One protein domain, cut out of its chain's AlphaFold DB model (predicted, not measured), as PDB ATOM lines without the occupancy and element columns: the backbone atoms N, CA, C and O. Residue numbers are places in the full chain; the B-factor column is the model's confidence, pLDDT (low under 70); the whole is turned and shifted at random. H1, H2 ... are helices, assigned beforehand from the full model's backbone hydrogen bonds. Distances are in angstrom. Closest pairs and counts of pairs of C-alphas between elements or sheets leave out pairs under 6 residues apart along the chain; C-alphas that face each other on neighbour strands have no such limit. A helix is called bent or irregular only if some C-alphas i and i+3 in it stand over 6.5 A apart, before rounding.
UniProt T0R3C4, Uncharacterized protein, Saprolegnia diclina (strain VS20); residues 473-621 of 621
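Overview. This is residues 473 to 621 of the 621 residues of an uncharacterized protein of Saprolegnia diclina (strain VS20) (UniProt T0R3C4). An elongated, all-helix body is built round H4, a long helix in the middle, with H1 and H2 packed on it as a three-helix bundle. H8 packs on H4 at residues 522 to 526, and H9 packs on H8 and sticks out past the body with its residues 614 to 620, while H5 and H6 lie at the opposite end of the long axis. The printed part has 149 residues with nine named helices, H1 to H9 in order, and no named strand. It is compact, with a radius of gyration of the C-alphas of 16.3 A, and spans 58 by 31 by 30 A.

Along the chain. H1, residues 473 to 482, begins at C-alpha 473 (382.883, 418.564, 286.580). Residues 484 to 485 then pair with 488 to 489, antiparallel. H2, residues 496 to 512, is 24.3 A long and only just irregular: C-alphas 506 and 509 are 6.6 A apart. H3 is residues 514 to 517. H4, residues 522 to 538, is 24.2 A long and begins at C-alpha 522 (394.948, 422.290, 284.044). H5 is residues 547 to 550, H6 residues 554 to 564, H7 residues 569 to 575 and H8 residues 582 to 593. H9, residues 603 to 620, is 26.3 A long and ends at C-alpha 620 (401.612, 438.270, 264.792).

Arrangement. H4 is the hub, touching three helices. H1, H2 and H4 form an up-and-down bundle, each running against the one before. H1 and H2 are a helical hairpin at a shallow tilt of 17 degrees; their closest C-alphas, Leu 473 and Ser 511, are 5.8 A apart. H4 touches H1, closest C-alphas His 527 and Gly 481 at 5.9 A, and H2, Ile 535 and Val 497 at 6.3 A. H4 touches H8 at a steep tilt of 49 degrees, with C-alphas Pro 522 and Val 585 closest at 4.6 A. H8 and H9 are a helical hairpin at 33 degrees, only just shallow; C-alphas Pro 582 and Val 609 are closest at 4.9 A. H7 and H9 only just touch, with 3 pairs of C-alphas within 8 A, the closest being Leu 570 and Tyr 605 at 7.3 A. H6 and H7 are each near H2. H5 is close to but not clearly touching H2 and H6. H3 touches no helix and meets H2 only through their link. Every O i to N i+4 pair is within hydrogen-bond range in H1, H4, H6, H7 and H9; in H2 it is 10 of 13, in H8 5 of 8, and H3 and H5 are too short for such a pair.

Size, cuts and confidence. The C-alphas farthest apart, of Cys 551 and Val 621, are 58.2 A apart. Residues 614 to 621 stand free, and the body without them spans 45 by 30 by 29 A. The printed part has no cut; the link from H1 to H2, 13 residues, is long. Mean pLDDT of the printed part is 89.0, with residues 509 to 518 and 618 to 621 under 70.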
ATOM      1  N   LEU A 473     381.800 419.322 287.213       87.25
ATOM      2  CA  LEU A 473     382.883 418.564 286.580       87.25
ATOM      3  C   LEU A 473     384.099 418.410 287.498       87.25
ATOM      4  O   LEU A 473     384.561 417.299 287.712       87.25
ATOM      5  N   GLU A 474     384.582 419.509 288.082       87.31
ATOM      6  CA  GLU A 474     385.747 419.488 288.977       87.31
ATOM      7  C   GLU A 474     385.531 418.553 290.179       87.31
ATOM      8  O   GLU A 474     386.422 417.790 290.540       87.31
ATOM      9  N   GLU A 475     384.336 418.567 290.777       91.25
ATOM     10  CA  GLU A 475     383.998 417.695 291.907       91.25
ATOM     11  C   GLU A 475     383.976 416.222 291.480       91.25
ATOM     12  O   GLU A 475     384.527 415.372 292.178       91.25
ATOM     13  N   ALA A 476     383.378 415.928 290.322       93.31
ATOM     14  CA  ALA A 476     383.316 414.582 289.767       93.31
ATOM     15  C   ALA A 476     384.712 414.043 289.411       93.31
ATOM     16  O   ALA A 476     385.042 412.919 289.774       93.31
ATOM     17  N   LEU A 477     385.556 414.845 288.756       91.56
ATOM     18  CA  LEU A 477     386.931 414.465 288.415       91.56
ATOM     19  C   LEU A 477     387.808 414.303 289.648       91.56
ATOM     20  O   LEU A 477     388.590 413.360 289.713       91.56
ATOM     21  N   SER A 478     387.658 415.190 290.631       89.62
ATOM     22  CA  SER A 478     388.354 415.074 291.910       89.62
ATOM     23  C   SER A 478     387.994 413.757 292.596       89.62
ATOM     24  O   SER A 478     388.897 413.039 293.017       89.62
ATOM     25  N   PHE A 479     386.707 413.392 292.625       94.56
ATOM     26  CA  PHE A 479     386.257 412.100 293.145       94.56
ATOM     27  C   PHE A 479     386.848 410.917 292.369       94.56
ATOM     28  O   PHE A 479     387.436 410.033 292.986       94.56
ATOM     29  N   LEU A 480     386.768 410.906 291.034       95.19
ATOM     30  CA  LEU A 480     387.370 409.832 290.231       95.19
ATOM     31  C   LEU A 480     388.883 409.739 290.439       95.19
ATOM     32  O   LEU A 480     389.421 408.638 290.508       95.19
ATOM     33  N   GLY A 481     389.554 410.875 290.627       91.38
ATOM     34  CA  GLY A 481     390.959 410.927 291.011       91.38
ATOM     35  C   GLY A 481     391.234 410.231 292.345       91.38
ATOM     36  O   GLY A 481     392.255 409.573 292.459       91.38
ATOM     37  N   THR A 482     390.326 410.293 293.327       91.50
ATOM     38  CA  THR A 482     390.500 409.577 294.611       91.50
ATOM     39  C   THR A 482     390.385 408.058 294.501       91.50
ATOM     40  O   THR A 482     390.827 407.352 295.409       91.50
ATOM     41  N   LEU A 483     389.810 407.549 293.405       94.00
ATOM     42  CA  LEU A 483     389.772 406.117 293.104       94.00
ATOM     43  C   LEU A 483     391.090 405.624 292.495       94.00
ATOM     44  O   LEU A 483     391.256 404.417 292.333       94.00
ATOM     45  N   ILE A 484     392.010 406.530 292.154       95.12
ATOM     46  CA  ILE A 484     393.256 406.231 291.452       95.12
ATOM     47  C   ILE A 484     394.436 406.629 292.338       95.12
ATOM     48  O   ILE A 484     394.543 407.770 292.779       95.12
ATOM     49  N   GLU A 485     395.346 405.696 292.571       92.12
ATOM     50  CA  GLU A 485     396.592 405.902 293.314       92.12
ATOM     51  C   GLU A 485     397.720 405.296 292.485       92.12
ATOM     52  O   GLU A 485     397.581 404.181 291.989       92.12
ATOM     53  N   ASP A 486     398.784 406.062 292.234       88.56
ATOM     54  CA  ASP A 486     399.919 405.640 291.401       88.56
ATOM     55  C   ASP A 486     399.515 405.061 290.028       88.56
ATOM     56  O   ASP A 486     400.037 404.047 289.564       88.56
ATOM     57  N   ASN A 487     398.541 405.701 289.363       87.31
ATOM     58  CA  ASN A 487     397.966 405.259 288.081       87.31
ATOM     59  C   ASN A 487     397.331 403.852 288.113       87.31
ATOM     60  O   ASN A 487     397.146 403.225 287.062       87.31
ATOM     61  N   GLN A 488     396.970 403.372 289.304       89.94
ATOM     62  CA  GLN A 488     396.259 402.121 289.537       89.94
ATOM     63  C   GLN A 488     394.904 402.376 290.194       89.94
ATOM     64  O   GLN A 488     394.734 403.293 290.997       89.94
ATOM     65  N   LEU A 489     393.930 401.527 289.869       93.00
ATOM     66  CA  LEU A 489     392.611 401.582 290.483       93.00
ATOM     67  C   LEU A 489     392.695 401.036 291.914       93.00
ATOM     68  O   LEU A 489     393.035 399.870 292.122       93.00
ATOM     69  N   ARG A 490     392.342 401.868 292.897       95.56
ATOM     70  CA  ARG A 490     392.340 401.502 294.323       95.56
ATOM     71  C   ARG A 490     391.257 400.478 294.659       95.56
ATOM     72  O   ARG A 490     391.437 399.667 295.558       95.56
ATOM     73  N   LEU A 491     390.138 400.504 293.932       95.44
ATOM     74  CA  LEU A 491     389.019 399.586 294.136       95.44
ATOM     75  C   LEU A 491     389.376 398.193 293.590       95.44
ATOM     76  O   LEU A 491     389.277 397.943 292.389       95.44
ATOM     77  N   ARG A 492     389.793 397.282 294.475       94.38
ATOM     78  CA  ARG A 492     390.265 395.928 294.131       94.38
ATOM     79  C   ARG A 492     389.132 394.898 294.066       94.38
ATOM     80  O   ARG A 492     389.233 393.812 294.631       94.38
ATOM     81  N   GLN A 493     388.058 395.235 293.359       93.88
ATOM     82  CA  GLN A 493     386.907 394.353 293.152       93.88
ATOM     83  C   GLN A 493     386.836 393.847 291.707       93.88
ATOM     84  O   GLN A 493     387.332 394.530 290.803       93.88
ATOM     85  N   PRO A 494     386.206 392.680 291.465       94.31
ATOM     86  CA  PRO A 494     385.986 392.173 290.118       94.31
ATOM     87  C   PRO A 494     385.341 393.225 289.217       94.31
ATOM     88  O   PRO A 494     384.346 393.850 289.583       94.31
ATOM     89  N   PHE A 495     385.923 393.415 288.033       92.81
ATOM     90  CA  PHE A 495     385.374 394.270 286.975       92.81
ATOM     91  C   PHE A 495     385.240 395.752 287.346       92.81
ATOM     92  O   PHE A 495     384.559 396.505 286.648       92.81
ATOM     93  N   ALA A 496     385.932 396.204 288.396       94.88
ATOM     94  CA  ALA A 496     385.915 397.597 288.828       94.88
ATOM     95  C   ALA A 496     386.369 398.573 287.721       94.88
ATOM     96  O   ALA A 496     385.944 399.732 287.710       94.88
ATOM     97  N   VAL A 497     387.164 398.117 286.739       95.44
ATOM     98  CA  VAL A 497     387.505 398.926 285.558       95.44
ATOM     99  C   VAL A 497     386.281 399.275 284.703       95.44
ATOM    100  O   VAL A 497     386.221 400.379 284.167       95.44
ATOM    101  N   GLU A 498     385.281 398.395 284.596       94.25
ATOM    102  CA  GLU A 498     384.056 398.671 283.828       94.25
ATOM    103  C   GLU A 498     383.225 399.748 284.523       94.25
ATOM    104  O   GLU A 498     382.703 400.663 283.881       94.25
ATOM    105  N   PHE A 499     383.179 399.702 285.855       95.62
ATOM    106  CA  PHE A 499     382.560 400.756 286.644       95.62
ATOM    107  C   PHE A 499     383.288 402.097 286.470       95.62
ATOM    108  O   PHE A 499     382.634 403.121 286.255       95.62
ATOM    109  N   LEU A 500     384.629 402.109 286.473       96.12
ATOM    110  CA  LEU A 500     385.412 403.319 286.193       96.12
ATOM    111  C   LEU A 500     385.130 403.870 284.787       96.12
ATOM    112  O   LEU A 500     384.914 405.076 284.646       96.12
ATOM    113  N   LYS A 501     385.080 403.013 283.759       94.81
ATOM    114  CA  LYS A 501     384.734 403.419 282.386       94.81
ATOM    115  C   LYS A 501     383.349 404.054 282.319       94.81
ATOM    116  O   LYS A 501     383.183 405.085 281.666       94.81
ATOM    117  N   GLU A 502     382.365 403.484 283.006       95.25
ATOM    118  CA  GLU A 502     381.002 404.011 283.029       95.25
ATOM    119  C   GLU A 502     380.893 405.341 283.782       95.25
ATOM    120  O   GLU A 502     380.225 406.268 283.312       95.25
ATOM    121  N   MET A 503     381.587 405.483 284.913       95.62
ATOM    122  CA  MET A 503     381.687 406.764 285.609       95.62
ATOM    123  C   MET A 503     382.353 407.818 284.718       95.62
ATOM    124  O   MET A 503     381.825 408.920 284.562       95.62
ATOM    125  N   TRP A 504     383.455 407.462 284.053       94.19
ATOM    126  CA  TRP A 504     384.147 408.337 283.108       94.19
ATOM    127  C   TRP A 504     383.251 408.739 281.930       94.19
ATOM    128  O   TRP A 504     383.203 409.898 281.522       94.19
ATOM    129  N   ALA A 505     382.486 407.793 281.392       93.00
ATOM    130  CA  ALA A 505     381.499 408.038 280.347       93.00
ATOM    131  C   ALA A 505     380.287 408.845 280.819       93.00
ATOM    132  O   ALA A 505     379.634 409.474 280.000       93.00
ATOM    133  N   THR A 506     379.974 408.852 282.112       92.38
ATOM    134  CA  THR A 506     378.895 409.681 282.665       92.38
ATOM    135  C   THR A 506     379.338 411.135 282.806       92.38
ATOM    136  O   THR A 506     378.558 412.047 282.536       92.38
ATOM    137  N   VAL A 507     380.599 411.359 283.176       89.50
ATOM    138  CA  VAL A 507     381.171 412.701 283.354       89.50
ATOM    139  C   VAL A 507     381.468 413.384 282.005       89.50
ATOM    140  O   VAL A 507     381.267 414.590 281.871       89.50
ATOM    141  N   ARG A 508     381.879 412.632 280.970       81.31
ATOM    142  CA  ARG A 508     382.271 413.181 279.651       81.31
ATOM    143  C   ARG A 508     381.155 413.954 278.902       81.31
ATOM    144  O   ARG A 508     381.375 415.108 278.556       81.31
ATOM    145  N   PRO A 509     379.955 413.408 278.628       68.75
ATOM    146  CA  PRO A 509     378.972 414.071 277.770       68.75
ATOM    147  C   PRO A 509     378.190 415.155 278.509       68.75
ATOM    148  O   PRO A 509     377.932 416.218 277.962       68.75
ATOM    149  N   THR A 510     377.791 414.911 279.759       61.38
ATOM    150  CA  THR A 510     376.890 415.828 280.476       61.38
ATOM    151  C   THR A 510     377.604 417.103 280.924       61.38
ATOM    152  O   THR A 510     377.000 418.175 280.931       61.38
ATOM    153  N   SER A 511     378.894 417.017 281.252       59.53
ATOM    154  CA  SER A 511     379.629 418.138 281.840       59.53
ATOM    155  C   SER A 511     380.377 418.997 280.823       59.53
ATOM    156  O   SER A 511     380.515 420.195 281.048       59.53
ATOM    157  N   PHE A 512     380.820 418.454 279.686       64.44
ATOM    158  CA  PHE A 512     381.566 419.246 278.698       64.44
ATOM    159  C   PHE A 512     380.676 420.170 277.858       64.44
ATOM    160  O   PHE A 512     381.112 421.249 277.475       64.44
ATOM    161  N   PHE A 513     379.395 419.834 277.674       62.19
ATOM    162  CA  PHE A 513     378.422 420.803 277.154       62.19
ATOM    163  C   PHE A 513     378.132 421.935 278.157       62.19
ATOM    164  O   PHE A 513     377.876 423.062 277.746       62.19
ATOM    165  N   GLN A 514     378.218 421.669 279.468       61.91
ATOM    166  CA  GLN A 514     378.097 422.702 280.507       61.91
ATOM    167  C   GLN A 514     379.377 423.546 280.661       61.91
ATOM    168  O   GLN A 514     379.299 424.697 281.091       61.91
ATOM    169  N   LEU A 515     380.544 423.009 280.280       58.47
ATOM    170  CA  LEU A 515     381.830 423.720 280.289       58.47
ATOM    171  C   LEU A 515     381.897 424.895 279.311       58.47
ATOM    172  O   LEU A 515     382.746 425.758 279.492       58.47
ATOM    173  N   ALA A 516     380.979 425.014 278.348       59.34
ATOM    174  CA  ALA A 516     380.855 426.243 277.560       59.34
ATOM    175  C   ALA A 516     380.664 427.501 278.444       59.34
ATOM    176  O   ALA A 516     380.874 428.619 277.982       59.34
ATOM    177  N   CYS A 517     380.290 427.326 279.720       57.44
ATOM    178  CA  CYS A 517     380.132 428.400 280.696       57.44
ATOM    179  C   CYS A 517     381.239 428.475 281.770       57.44
ATOM    180  O   CYS A 517     381.157 429.355 282.626       57.44
ATOM    181  N   ILE A 518     382.231 427.571 281.793       68.50
ATOM    182  CA  ILE A 518     383.270 427.519 282.841       68.50
ATOM    183  C   ILE A 518     384.637 427.254 282.197       68.50
ATOM    184  O   ILE A 518     384.817 426.242 281.528       68.50
ATOM    185  N   GLU A 519     385.614 428.130 282.443       75.25
ATOM    186  CA  GLU A 519     387.005 427.932 282.013       75.25
ATOM    187  C   GLU A 519     387.566 426.625 282.601       75.25
ATOM    188  O   GLU A 519     387.551 426.422 283.820       75.25
ATOM    189  N   ALA A 520     388.050 425.710 281.752       79.50
ATOM    190  CA  ALA A 520     388.716 424.515 282.255       79.50
ATOM    191  C   ALA A 520     390.076 424.885 282.856       79.50
ATOM    192  O   ALA A 520     390.817 425.705 282.324       79.50
ATOM    193  N   CYS A 521     390.426 424.240 283.967       89.00
ATOM    194  CA  CYS A 521     391.732 424.389 284.594       89.00
ATOM    195  C   CYS A 521     392.655 423.208 284.230       89.00
ATOM    196  O   CYS A 521     392.166 422.109 283.948       89.00
ATOM    197  N   PRO A 522     393.993 423.376 284.292       93.38
ATOM    198  CA  PRO A 522     394.948 422.290 284.044       93.38
ATOM    199  C   PRO A 522     394.669 421.021 284.863       93.38
ATOM    200  O   PRO A 522     394.822 419.914 284.353       93.38
ATOM    201  N   ALA A 523     394.190 421.168 286.105       91.75
ATOM    202  CA  ALA A 523     393.876 420.043 286.986       91.75
ATOM    203  C   ALA A 523     392.801 419.109 286.398       91.75
ATOM    204  O   ALA A 523     392.904 417.892 286.532       91.75
ATOM    205  N   THR A 524     391.809 419.654 285.685       90.44
ATOM    206  CA  THR A 524     390.776 418.865 284.995       90.44
ATOM    207  C   THR A 524     391.397 417.928 283.960       90.44
ATOM    208  O   THR A 524     391.075 416.740 283.932       90.44
ATOM    209  N   LEU A 525     392.319 418.437 283.137       92.44
ATOM    210  CA  LEU A 525     392.985 417.628 282.118       92.44
ATOM    211  C   LEU A 525     393.941 416.603 282.743       92.44
ATOM    212  O   LEU A 525     393.974 415.457 282.297       92.44
ATOM    213  N   VAL A 526     394.650 416.976 283.814       94.12
ATOM    214  CA  VAL A 526     395.506 416.055 284.582       94.12
ATOM    215  C   VAL A 526     394.702 414.880 285.137       94.12
ATOM    216  O   VAL A 526     395.080 413.727 284.933       94.12
ATOM    217  N   HIS A 527     393.562 415.145 285.782       92.56
ATOM    218  CA  HIS A 527     392.686 414.086 286.282       92.56
ATOM    219  C   HIS A 527     392.150 413.204 285.150       92.56
ATOM    220  O   HIS A 527     392.191 411.984 285.275       92.56
ATOM    221  N   GLY A 528     391.711 413.796 284.034       93.31
ATOM    222  CA  GLY A 528     391.245 413.040 282.868       93.31
ATOM    223  C   GLY A 528     392.311 412.090 282.308       93.31
ATOM    224  O   GLY A 528     392.033 410.910 282.102       93.31
ATOM    225  N   LEU A 529     393.543 412.573 282.130       95.19
ATOM    226  CA  LEU A 529     394.658 411.770 281.616       95.19
ATOM    227  C   LEU A 529     395.057 410.641 282.572       95.19
ATOM    228  O   LEU A 529     395.334 409.530 282.120       95.19
ATOM    229  N   ARG A 530     395.037 410.884 283.889       95.62
ATOM    230  CA  ARG A 530     395.256 409.828 284.892       95.62
ATOM    231  C   ARG A 530     394.152 408.772 284.867       95.62
ATOM    232  O   ARG A 530     394.456 407.588 284.974       95.62
ATOM    233  N   ILE A 531     392.892 409.172 284.677       95.19
ATOM    234  CA  ILE A 531     391.763 408.240 284.534       95.19
ATOM    235  C   ILE A 531     391.935 407.368 283.289       95.19
ATOM    236  O   ILE A 531     391.837 406.146 283.394       95.19
ATOM    237  N   GLU A 532     392.248 407.949 282.128       95.00
ATOM    238  CA  GLU A 532     392.486 407.160 280.910       95.00
ATOM    239  C   GLU A 532     393.714 406.249 281.043       95.00
ATOM    240  O   GLU A 532     393.644 405.075 280.680       95.00
ATOM    241  N   SER A 533     394.803 406.745 281.639       95.50
ATOM    242  CA  SER A 533     395.982 405.938 281.981       95.50
ATOM    243  C   SER A 533     395.612 404.736 282.847       95.50
ATOM    244  O   SER A 533     395.986 403.609 282.523       95.50
ATOM    245  N   CYS A 534     394.825 404.964 283.902       96.00
ATOM    246  CA  CYS A 534     394.353 403.924 284.807       96.00
ATOM    247  C   CYS A 534     393.456 402.898 284.101       96.00
ATOM    248  O   CYS A 534     393.552 401.707 284.380       96.00
ATOM    249  N   ILE A 535     392.581 403.320 283.182       94.81
ATOM    250  CA  ILE A 535     391.734 402.394 282.414       94.81
ATOM    251  C   ILE A 535     392.604 401.498 281.522       94.81
ATOM    252  O   ILE A 535     392.380 400.285 281.462       94.81
ATOM    253  N   VAL A 536     393.615 402.064 280.857       93.62
ATOM    254  CA  VAL A 536     394.540 401.304 280.000       93.62
ATOM    255  C   VAL A 536     395.390 400.333 280.824       93.62
ATOM    256  O   VAL A 536     395.526 399.170 280.434       93.62
ATOM    257  N   SER A 537     395.924 400.767 281.969       93.19
ATOM    258  CA  SER A 537     396.739 399.915 282.845       93.19
ATOM    259  C   SER A 537     395.906 398.780 283.455       93.19
ATOM    260  O   SER A 537     396.259 397.605 283.304       93.19
ATOM    261  N   ALA A 538     394.748 399.105 284.038       92.19
ATOM    262  CA  ALA A 538     393.843 398.151 284.680       92.19
ATOM    263  C   ALA A 538     393.220 397.155 283.693       92.19
ATOM    264  O   ALA A 538     392.837 396.057 284.088       92.19
ATOM    265  N   SER A 539     393.161 397.482 282.397       89.12
ATOM    266  CA  SER A 539     392.648 396.562 281.376       89.12
ATOM    267  C   SER A 539     393.429 395.247 281.296       89.12
ATOM    268  O   SER A 539     392.884 394.251 280.817       89.12
ATOM    269  N   ASN A 540     394.686 395.232 281.752       88.00
ATOM    270  CA  ASN A 540     395.545 394.046 281.806       88.00
ATOM    271  C   ASN A 540     395.583 393.354 283.178       88.00
ATOM    272  O   ASN A 540     396.232 392.316 283.296       88.00
ATOM    273  N   ASP A 541     394.915 393.898 284.193       90.56
ATOM    274  CA  ASP A 541     394.898 393.330 285.541       90.56
ATOM    275  C   ASP A 541     393.871 392.185 285.631       90.56
ATOM    276  O   ASP A 541     392.742 392.305 285.162       90.56
ATOM    277  N   ASN A 542     394.250 391.056 286.232       87.12
ATOM    278  CA  ASN A 542     393.383 389.873 286.326       87.12
ATOM    279  C   ASN A 542     392.269 390.000 287.379       87.12
ATOM    280  O   ASN A 542     391.318 389.223 287.348       87.12
ATOM    281  N   VAL A 543     392.401 390.925 288.331       85.81
ATOM    282  CA  VAL A 543     391.463 391.124 289.442       85.81
ATOM    283  C   VAL A 543     390.463 392.218 289.096       85.81
ATOM    284  O   VAL A 543     389.260 391.994 289.170       85.81
ATOM    285  N   VAL A 544     390.952 393.394 288.700       90.25
ATOM    286  CA  VAL A 544     390.086 394.560 288.430       90.25
ATOM    287  C   VAL A 544     389.695 394.701 286.963       90.25
ATOM    288  O   VAL A 544     388.845 395.533 286.640       90.25
ATOM    289  N   GLY A 545     390.328 393.920 286.085       86.38
ATOM    290  CA  GLY A 545     390.180 394.018 284.642       86.38
ATOM    291  C   GLY A 545     388.774 393.708 284.124       86.38
ATOM    292  O   GLY A 545     387.882 393.304 284.871       86.38
ATOM    293  N   PRO A 546     388.557 393.922 282.819       85.75
ATOM    294  CA  PRO A 546     387.232 393.890 282.223       85.75
ATOM    295  C   PRO A 546     386.680 392.464 282.182       85.75
ATOM    296  O   PRO A 546     387.370 391.540 281.742       85.75
ATOM    297  N   TYR A 547     385.412 392.287 282.573       87.69
ATOM    298  CA  TYR A 547     384.736 390.978 282.552       87.69
ATOM    299  C   TYR A 547     384.835 390.325 281.175       87.69
ATOM    300  O   TYR A 547     385.157 389.143 281.039       87.69
ATOM    301  N   LEU A 548     384.628 391.132 280.133       88.19
ATOM    302  CA  LEU A 548     384.604 390.674 278.753       88.19
ATOM    303  C   LEU A 548     385.939 390.088 278.286       88.19
ATOM    304  O   LEU A 548     385.928 389.281 277.363       88.19
ATOM    305  N   ARG A 549     387.072 390.400 278.925       88.69
ATOM    306  CA  ARG A 549     388.381 389.812 278.580       88.69
ATOM    307  C   ARG A 549     388.492 388.337 278.911       88.69
ATOM    308  O   ARG A 549     389.262 387.629 278.268       88.69
ATOM    309  N   LEU A 550     387.687 387.854 279.850       87.31
ATOM    310  CA  LEU A 550     387.582 386.424 280.123       87.31
ATOM    311  C   LEU A 550     386.776 385.689 279.042       87.31
ATOM    312  O   LEU A 550     386.854 384.467 278.949       87.31
ATOM    313  N   CYS A 551     386.010 386.418 278.224       92.19
ATOM    314  CA  CYS A 551     385.058 385.841 277.278       92.19
ATOM    315  C   CYS A 551     385.357 386.169 275.807       92.19
ATOM    316  O   CYS A 551     384.905 385.438 274.928       92.19
ATOM    317  N   LEU A 552     386.080 387.256 275.518       93.56
ATOM    318  CA  LEU A 552     386.249 387.821 274.179       93.56
ATOM    319  C   LEU A 552     387.720 388.176 273.882       93.56
ATOM    320  O   LEU A 552     388.448 388.612 274.774       93.56
ATOM    321  N   PRO A 553     388.166 388.066 272.615       94.12
ATOM    322  CA  PRO A 553     389.448 388.608 272.171       94.12
ATOM    323  C   PRO A 553     389.546 390.132 272.348       94.12
ATOM    324  O   PRO A 553     388.571 390.855 272.132       94.12
ATOM    325  N   ASN A 554     390.757 390.633 272.616       88.62
ATOM    326  CA  ASN A 554     391.030 392.064 272.826       88.62
ATOM    327  C   ASN A 554     390.538 392.971 271.684       88.62
ATOM    328  O   ASN A 554     390.123 394.098 271.934       88.62
ATOM    329  N   SER A 555     390.556 392.494 270.434       93.38
ATOM    330  CA  SER A 555     390.069 393.261 269.281       93.38
ATOM    331  C   SER A 555     388.562 393.532 269.338       93.38
ATOM    332  O   SER A 555     388.130 394.625 268.982       93.38
ATOM    333  N   LEU A 556     387.763 392.570 269.814       93.81
ATOM    334  CA  LEU A 556     386.322 392.756 269.990       93.81
ATOM    335  C   LEU A 556     386.019 393.662 271.180       93.81
ATOM    336  O   LEU A 556     385.124 394.493 271.086       93.81
ATOM    337  N   ILE A 557     386.788 393.551 272.265       91.94
ATOM    338  CA  ILE A 557     386.641 394.432 273.433       91.94
ATOM    339  C   ILE A 557     386.930 395.876 273.040       91.94
ATOM    340  O   ILE A 557     386.123 396.746 273.333       91.94
ATOM    341  N   ALA A 558     388.009 396.117 272.290       90.12
ATOM    342  CA  ALA A 558     388.318 397.443 271.767       90.12
ATOM    343  C   ALA A 558     387.183 398.000 270.889       90.12
ATOM    344  O   ALA A 558     386.882 399.188 270.956       90.12
ATOM    345  N   HIS A 559     386.519 397.150 270.095       93.38
ATOM    346  CA  HIS A 559     385.373 397.562 269.283       93.38
ATOM    347  C   HIS A 559     384.131 397.884 270.130       93.38
ATOM    348  O   HIS A 559     383.453 398.874 269.866       93.38
ATOM    349  N   ILE A 560     383.847 397.085 271.164       93.38
ATOM    350  CA  ILE A 560     382.750 397.334 272.112       93.38
ATOM    351  C   ILE A 560     383.006 398.623 272.896       93.38
ATOM    352  O   ILE A 560     382.112 399.458 272.988       93.38
ATOM    353  N   ASP A 561     384.223 398.816 273.408       91.81
ATOM    354  CA  ASP A 561     384.613 400.032 274.125       91.81
ATOM    355  C   ASP A 561     384.482 401.264 273.222       91.81
ATOM    356  O   ASP A 561     383.909 402.266 273.640       91.81
ATOM    357  N   ALA A 562     384.929 401.184 271.964       90.56
ATOM    358  CA  ALA A 562     384.755 402.266 270.996       90.56
ATOM    359  C   ALA A 562     383.275 402.542 270.671       90.56
ATOM    360  O   ALA A 562     382.906 403.685 270.415       90.56
ATOM    361  N   PHE A 563     382.413 401.522 270.692       92.75
ATOM    362  CA  PHE A 563     380.976 401.690 270.479       92.75
ATOM    363  C   PHE A 563     380.272 402.322 271.690       92.75
ATOM    364  O   PHE A 563     379.470 403.240 271.529       92.75
ATOM    365  N   LEU A 564     380.568 401.850 272.906       90.25
ATOM    366  CA  LEU A 564     379.959 402.345 274.145       90.25
ATOM    367  C   LEU A 564     380.501 403.720 274.553       90.25
ATOM    368  O   LEU A 564     379.782 404.516 275.163       90.25
ATOM    369  N   TYR A 565     381.757 404.008 274.212       89.38
ATOM    370  CA  TYR A 565     382.493 405.196 274.636       89.38
ATOM    371  C   TYR A 565     383.176 405.889 273.443       89.38
ATOM    372  O   TYR A 565     384.403 405.984 273.406       89.38
ATOM    373  N   PRO A 566     382.401 406.415 272.475       84.62
ATOM    374  CA  PRO A 566     382.910 406.811 271.158       84.62
ATOM    375  C   PRO A 566     383.855 408.018 271.139       84.62
ATOM    376  O   PRO A 566     384.507 408.241 270.127       84.62
ATOM    377  N   ALA A 567     383.932 408.802 272.218       84.88
ATOM    378  CA  ALA A 567     384.783 409.989 272.292       84.88
ATOM    379  C   ALA A 567     385.900 409.809 273.326       84.88
ATOM    380  O   ALA A 567     385.625 409.609 274.515       84.88
ATOM    381  N   THR A 568     387.150 409.929 272.894       90.19
ATOM    382  CA  THR A 568     388.326 409.986 273.775       90.19
ATOM    383  C   THR A 568     388.472 411.372 274.410       90.19
ATOM    384  O   THR A 568     387.901 412.354 273.927       90.19
ATOM    385  N   LEU A 569     389.254 411.499 275.487       91.69
ATOM    386  CA  LEU A 569     389.595 412.814 276.043       91.69
ATOM    387  C   LEU A 569     390.293 413.702 275.008       91.69
ATOM    388  O   LEU A 569     390.068 414.910 274.986       91.69
ATOM    389  N   LEU A 570     391.119 413.113 274.141       94.31
ATOM    390  CA  LEU A 570     391.777 413.826 273.052       94.31
ATOM    391  C   LEU A 570     390.761 414.407 272.063       94.31
ATOM    392  O   LEU A 570     390.902 415.568 271.678       94.31
ATOM    393  N   ASP A 571     389.732 413.640 271.691       91.81
ATOM    394  CA  ASP A 571     388.666 414.119 270.801       91.81
ATOM    395  C   ASP A 571     387.956 415.327 271.416       91.81
ATOM    396  O   ASP A 571     387.713 416.324 270.738       91.81
ATOM    397  N   ILE A 572     387.688 415.276 272.724       89.88
ATOM    398  CA  ILE A 572     387.028 416.360 273.454       89.88
ATOM    399  C   ILE A 572     387.912 417.613 273.515       89.88
ATOM    400  O   ILE A 572     387.445 418.704 273.181       89.88
ATOM    401  N   VAL A 573     389.185 417.469 273.901       92.06
ATOM    402  CA  VAL A 573     390.154 418.578 273.962       92.06
ATOM    403  C   VAL A 573     390.322 419.224 272.585       92.06
ATOM    404  O   VAL A 573     390.298 420.447 272.469       92.06
ATOM    405  N   THR A 574     390.406 418.411 271.530       92.88
ATOM    406  CA  THR A 574     390.548 418.888 270.147       92.88
ATOM    407  C   THR A 574     389.281 419.590 269.649       92.88
ATOM    408  O   THR A 574     389.370 420.597 268.951       92.88
ATOM    409  N   ALA A 575     388.096 419.097 270.020       90.31
ATOM    410  CA  ALA A 575     386.818 419.687 269.625       90.31
ATOM    411  C   ALA A 575     386.484 420.991 270.374       90.31
ATOM    412  O   ALA A 575     385.629 421.753 269.921       90.31
ATOM    413  N   THR A 576     387.135 421.263 271.512       90.25
ATOM    414  CA  THR A 576     386.822 422.411 272.384       90.25
ATOM    415  C   THR A 576     388.058 423.248 272.754       90.25
ATOM    416  O   THR A 576     388.326 423.480 273.935       90.25
ATOM    417  N   PRO A 577     388.794 423.800 271.767       90.81
ATOM    418  CA  PRO A 577     390.046 424.527 272.017       90.81
ATOM    419  C   PRO A 577     389.866 425.821 272.827       90.81
ATOM    420  O   PRO A 577     390.819 426.313 273.412       90.81
ATOM    421  N   HIS A 578     388.650 426.375 272.880       88.19
ATOM    422  CA  HIS A 578     388.323 427.547 273.700       88.19
ATOM    423  C   HIS A 578     388.164 427.211 275.190       88.19
ATOM    424  O   HIS A 578     388.327 428.085 276.032       88.19
ATOM    425  N   VAL A 579     387.830 425.956 275.515       88.56
ATOM    426  CA  VAL A 579     387.773 425.459 276.897       88.56
ATOM    427  C   VAL A 579     389.153 424.950 277.307       88.56
ATOM    428  O   VAL A 579     389.637 425.274 278.387       88.56
ATOM    429  N   PHE A 580     389.800 424.175 276.433       91.75
ATOM    430  CA  PHE A 580     391.137 423.623 276.638       91.75
ATOM    431  C   PHE A 580     392.165 424.406 275.836       91.75
ATOM    432  O   PHE A 580     392.686 423.908 274.837       91.75
ATOM    433  N   ASP A 581     392.458 425.625 276.292       94.12
ATOM    434  CA  ASP A 581     393.487 426.446 275.660       94.12
ATOM    435  C   ASP A 581     394.810 425.654 275.573       94.12
ATOM    436  O   ASP A 581     395.288 425.136 276.599       94.12
ATOM    437  N   PRO A 582     395.406 425.517 274.372       95.19
ATOM    438  CA  PRO A 582     396.599 424.700 274.191       95.19
ATOM    439  C   PRO A 582     397.777 425.126 275.078       95.19
ATOM    440  O   PRO A 582     398.557 424.279 275.510       95.19
ATOM    441  N   VAL A 583     397.904 426.412 275.401       94.00
ATOM    442  CA  VAL A 583     399.020 426.938 276.196       94.00
ATOM    443  C   VAL A 583     398.655 426.966 277.679       94.00
ATOM    444  O   VAL A 583     399.365 426.409 278.518       94.00
ATOM    445  N   GLU A 584     397.527 427.580 278.022       95.06
ATOM    446  CA  GLU A 584     397.149 427.841 279.409       95.06
ATOM    447  C   GLU A 584     396.642 426.593 280.136       95.06
ATOM    448  O   GLU A 584     396.832 426.483 281.351       95.06
ATOM    449  N   VAL A 585     396.044 425.640 279.417       94.75
ATOM    450  CA  VAL A 585     395.479 424.416 279.999       94.75
ATOM    451  C   VAL A 585     396.302 423.196 279.604       94.75
ATOM    452  O   VAL A 585     396.807 422.492 280.483       94.75
ATOM    453  N   VAL A 586     396.468 422.948 278.300       96.25
ATOM    454  CA  VAL A 586     397.072 421.699 277.803       96.25
ATOM    455  C   VAL A 586     398.564 421.627 278.125       96.25
ATOM    456  O   VAL A 586     398.994 420.658 278.754       96.25
ATOM    457  N   ALA A 587     399.353 422.649 277.784       96.69
ATOM    458  CA  ALA A 587     400.790 422.653 278.070       96.69
ATOM    459  C   ALA A 587     401.076 422.562 279.578       96.69
ATOM    460  O   ALA A 587     401.926 421.775 279.999       96.69
ATOM    461  N   LYS A 588     400.324 423.291 280.415       97.00
ATOM    462  CA  LYS A 588     400.473 423.219 281.879       97.00
ATOM    463  C   LYS A 588     400.145 421.835 282.433       97.00
ATOM    464  O   LYS A 588     400.868 421.357 283.305       97.00
ATOM    465  N   ALA A 589     399.101 421.177 281.929       96.38
ATOM    466  CA  ALA A 589     398.775 419.808 282.324       96.38
ATOM    467  C   ALA A 589     399.873 418.814 281.906       96.38
ATOM    468  O   ALA A 589     400.270 417.974 282.709       96.38
ATOM    469  N   ILE A 590     400.418 418.944 280.689       97.38
ATOM    470  CA  ILE A 590     401.542 418.117 280.215       97.38
ATOM    471  C   ILE A 590     402.764 418.295 281.120       97.38
ATOM    472  O   ILE A 590     403.383 417.307 281.501       97.38
ATOM    473  N   VAL A 591     403.106 419.533 281.487       97.19
ATOM    474  CA  VAL A 591     404.236 419.816 282.386       97.19
ATOM    475  C   VAL A 591     404.020 419.195 283.766       97.19
ATOM    476  O   VAL A 591     404.972 418.698 284.354       97.19
ATOM    477  N   GLN A 592     402.790 419.178 284.283       96.00
ATOM    478  CA  GLN A 592     402.497 418.504 285.555       96.00
ATOM    479  C   GLN A 592     402.675 416.984 285.458       96.00
ATOM    480  O   GLN A 592     403.162 416.370 286.399       96.00
ATOM    481  N   LEU A 593     402.335 416.394 284.312       95.94
ATOM    482  CA  LEU A 593     402.386 414.950 284.077       95.94
ATOM    483  C   LEU A 593     403.730 414.444 283.534       95.94
ATOM    484  O   LEU A 593     403.905 413.238 283.395       95.94
ATOM    485  N   CYS A 594     404.682 415.320 283.201       94.62
ATOM    486  CA  CYS A 594     405.897 414.922 282.477       94.62
ATOM    487  C   CYS A 594     406.815 413.977 283.269       94.62
ATOM    488  O   CYS A 594     407.621 413.270 282.668       94.62
ATOM    489  N   ASN A 595     406.669 413.957 284.595       93.06
ATOM    490  CA  ASN A 595     407.417 413.087 285.499       93.06
ATOM    491  C   ASN A 595     406.613 411.855 285.945       93.06
ATOM    492  O   ASN A 595     407.108 411.072 286.753       93.06
ATOM    493  N   GLU A 596     405.381 411.688 285.465       95.25
ATOM    494  CA  GLU A 596     404.516 410.566 285.825       95.25
ATOM    495  C   GLU A 596     404.571 409.470 284.757       95.25
ATOM    496  O   GLU A 596     404.506 409.732 283.555       95.25
ATOM    497  N   GLU A 597     404.642 408.215 285.195       93.50
ATOM    498  CA  GLU A 597     404.562 407.060 284.302       93.50
ATOM    499  C   GLU A 597     403.107 406.814 283.888       93.50
ATOM    500  O   GLU A 597     402.347 406.111 284.562       93.50
ATOM    501  N   LEU A 598     402.697 407.422 282.774       94.62
ATOM    502  CA  LEU A 598     401.371 407.231 282.192       94.62
ATOM    503  C   LEU A 598     401.373 406.121 281.137       94.62
ATOM    504  O   LEU A 598     402.258 406.036 280.288       94.62
ATOM    505  N   SER A 599     400.315 405.310 281.141       94.12
ATOM    506  CA  SER A 599     400.052 404.309 280.098       94.12
ATOM    507  C   SER A 599     399.489 404.930 278.813       94.12
ATOM    508  O   SER A 599     399.506 404.295 277.759       94.12
ATOM    509  N   VAL A 600     398.995 406.172 278.880       94.12
ATOM    510  CA  VAL A 600     398.527 406.940 277.717       94.12
ATOM    511  C   VAL A 600     399.638 407.816 277.144       94.12
ATOM    512  O   VAL A 600     400.449 408.392 277.864       94.12
ATOM    513  N   SER A 601     399.660 407.947 275.817       96.06
ATOM    514  CA  SER A 601     400.639 408.786 275.122       96.06
ATOM    515  C   SER A 601     400.279 410.269 275.240       96.06
ATOM    516  O   SER A 601     399.219 410.685 274.779       96.06
ATOM    517  N   LEU A 602     401.199 411.088 275.760       96.56
ATOM    518  CA  LEU A 602     401.056 412.552 275.783       96.56
ATOM    519  C   LEU A 602     401.366 413.218 274.429       96.56
ATOM    520  O   LEU A 602     401.099 414.405 274.248       96.56
ATOM    521  N   ARG A 603     401.914 412.478 273.452       96.44
ATOM    522  CA  ARG A 603     402.336 413.035 272.150       96.44
ATOM    523  C   ARG A 603     401.225 413.768 271.385       96.44
ATOM    524  O   ARG A 603     401.526 414.836 270.857       96.44
ATOM    525  N   PRO A 604     399.977 413.266 271.312       96.81
ATOM    526  CA  PRO A 604     398.911 413.978 270.612       96.81
ATOM    527  C   PRO A 604     398.606 415.343 271.239       96.81
ATOM    528  O   PRO A 604     398.403 416.314 270.522       96.81
ATOM    529  N   TYR A 605     398.665 415.444 272.570       96.75
ATOM    530  CA  TYR A 605     398.468 416.705 273.280       96.75
ATOM    531  C   TYR A 605     399.630 417.675 273.047       96.75
ATOM    532  O   TYR A 605     399.395 418.852 272.806       96.75
ATOM    533  N   ILE A 606     400.877 417.185 273.032       96.62
ATOM    534  CA  ILE A 606     402.057 417.996 272.674       96.62
ATOM    535  C   ILE A 606     401.919 418.556 271.250       96.62
ATOM    536  O   ILE A 606     402.208 419.728 271.021       96.62
ATOM    537  N   ALA A 607     401.436 417.746 270.304       96.50
ATOM    538  CA  ALA A 607     401.213 418.188 268.930       96.50
ATOM    539  C   ALA A 607     400.164 419.311 268.843       96.50
ATOM    540  O   ALA A 607     400.357 420.252 268.077       96.50
ATOM    541  N   LEU A 608     399.099 419.265 269.656       95.25
ATOM    542  CA  LEU A 608     398.112 420.353 269.731       95.25
ATOM    543  C   LEU A 608     398.751 421.679 270.172       95.25
ATOM    544  O   LEU A 608     398.475 422.714 269.565       95.25
ATOM    545  N   VAL A 609     399.640 421.650 271.173       95.88
ATOM    546  CA  VAL A 609     400.379 422.845 271.627       95.88
ATOM    547  C   VAL A 609     401.274 423.389 270.512       95.88
ATOM    548  O   VAL A 609     401.221 424.575 270.199       95.88
ATOM    549  N   GLN A 610     402.036 422.515 269.850       95.12
ATOM    550  CA  GLN A 610     402.954 422.902 268.772       95.12
ATOM    551  C   GLN A 610     402.230 423.519 267.566       95.12
ATOM    552  O   GLN A 610     402.696 424.507 267.000       95.12
ATOM    553  N   VAL A 611     401.080 422.960 267.173       94.19
ATOM    554  CA  VAL A 611     400.259 423.498 266.073       94.19
ATOM    555  C   VAL A 611     399.734 424.895 266.420       94.19
ATOM    556  O   VAL A 611     399.742 425.783 265.565       94.19
ATOM    557  N   PHE A 612     399.322 425.114 267.669       93.06
ATOM    558  CA  PHE A 612     398.841 426.414 268.134       93.06
ATOM    559  C   PHE A 612     399.951 427.478 268.189       93.06
ATOM    560  O   PHE A 612     399.745 428.610 267.741       93.06
ATOM    561  N   GLU A 613     401.143 427.124 268.676       90.25
ATOM    562  CA  GLU A 613     402.316 428.015 268.683       90.25
ATOM    563  C   GLU A 613     402.745 428.410 267.264       90.25
ATOM    564  O   GLU A 613     403.002 429.584 266.990       90.25
ATOM    565  N   ALA A 614     402.757 427.453 266.330       90.12
ATOM    566  CA  ALA A 614     403.058 427.741 264.932       90.12
ATOM    567  C   ALA A 614     402.022 428.701 264.321       90.12
ATOM    568  O   ALA A 614     402.394 429.669 263.661       90.12
ATOM    569  N   GLY A 615     400.726 428.483 264.573       86.62
ATOM    570  CA  GLY A 615     399.647 429.322 264.038       86.62
ATOM    571  C   GLY A 615     399.626 430.751 264.594       86.62
ATOM    572  O   GLY A 615     399.392 431.703 263.849       86.62
ATOM    573  N   THR A 616     399.909 430.929 265.886       81.81
ATOM    574  CA  THR A 616     399.965 432.260 266.522       81.81
ATOM    575  C   THR A 616     401.177 433.075 266.071       81.81
ATOM    576  O   THR A 616     401.070 434.298 265.951       81.81
ATOM    577  N   PHE A 617     402.298 432.423 265.746       73.38
ATOM    578  CA  PHE A 617     403.458 433.085 265.146       73.38
ATOM    579  C   PHE A 617     403.120 433.701 263.775       73.38
ATOM    580  O   PHE A 617     403.547 434.814 263.490       73.38
ATOM    581  N   TYR A 618     402.281 433.039 262.969       60.28
ATOM    582  CA  TYR A 618     401.837 433.547 261.661       60.28
ATOM    583  C   TYR A 618     400.799 434.677 261.721       60.28
ATOM    584  O   TYR A 618     400.640 435.382 260.735       60.28
ATOM    585  N   LEU A 619     400.082 434.851 262.836       56.16
ATOM    586  CA  LEU A 619     399.095 435.931 262.999       56.16
ATOM    587  C   LEU A 619     399.685 437.205 263.627       56.16
ATOM    588  O   LEU A 619     399.033 438.248 263.619       56.16
ATOM    589  N   ARG A 620     400.888 437.122 264.213       48.06
ATOM    590  CA  ARG A 620     401.612 438.270 264.792       48.06
ATOM    591  C   ARG A 620     402.649 438.889 263.848       48.06
ATOM    592  O   ARG A 620     403.114 439.990 264.141       48.06
ATOM    593  N   VAL A 621     403.018 438.184 262.780       43.84
ATOM    594  CA  VAL A 621     403.856 438.665 261.665       43.84
ATOM    595  C   VAL A 621     402.941 439.156 260.557       43.84
ATOM    596  O   VAL A 621     403.247 440.228 259.992       43.84
TER     597      VAL A 621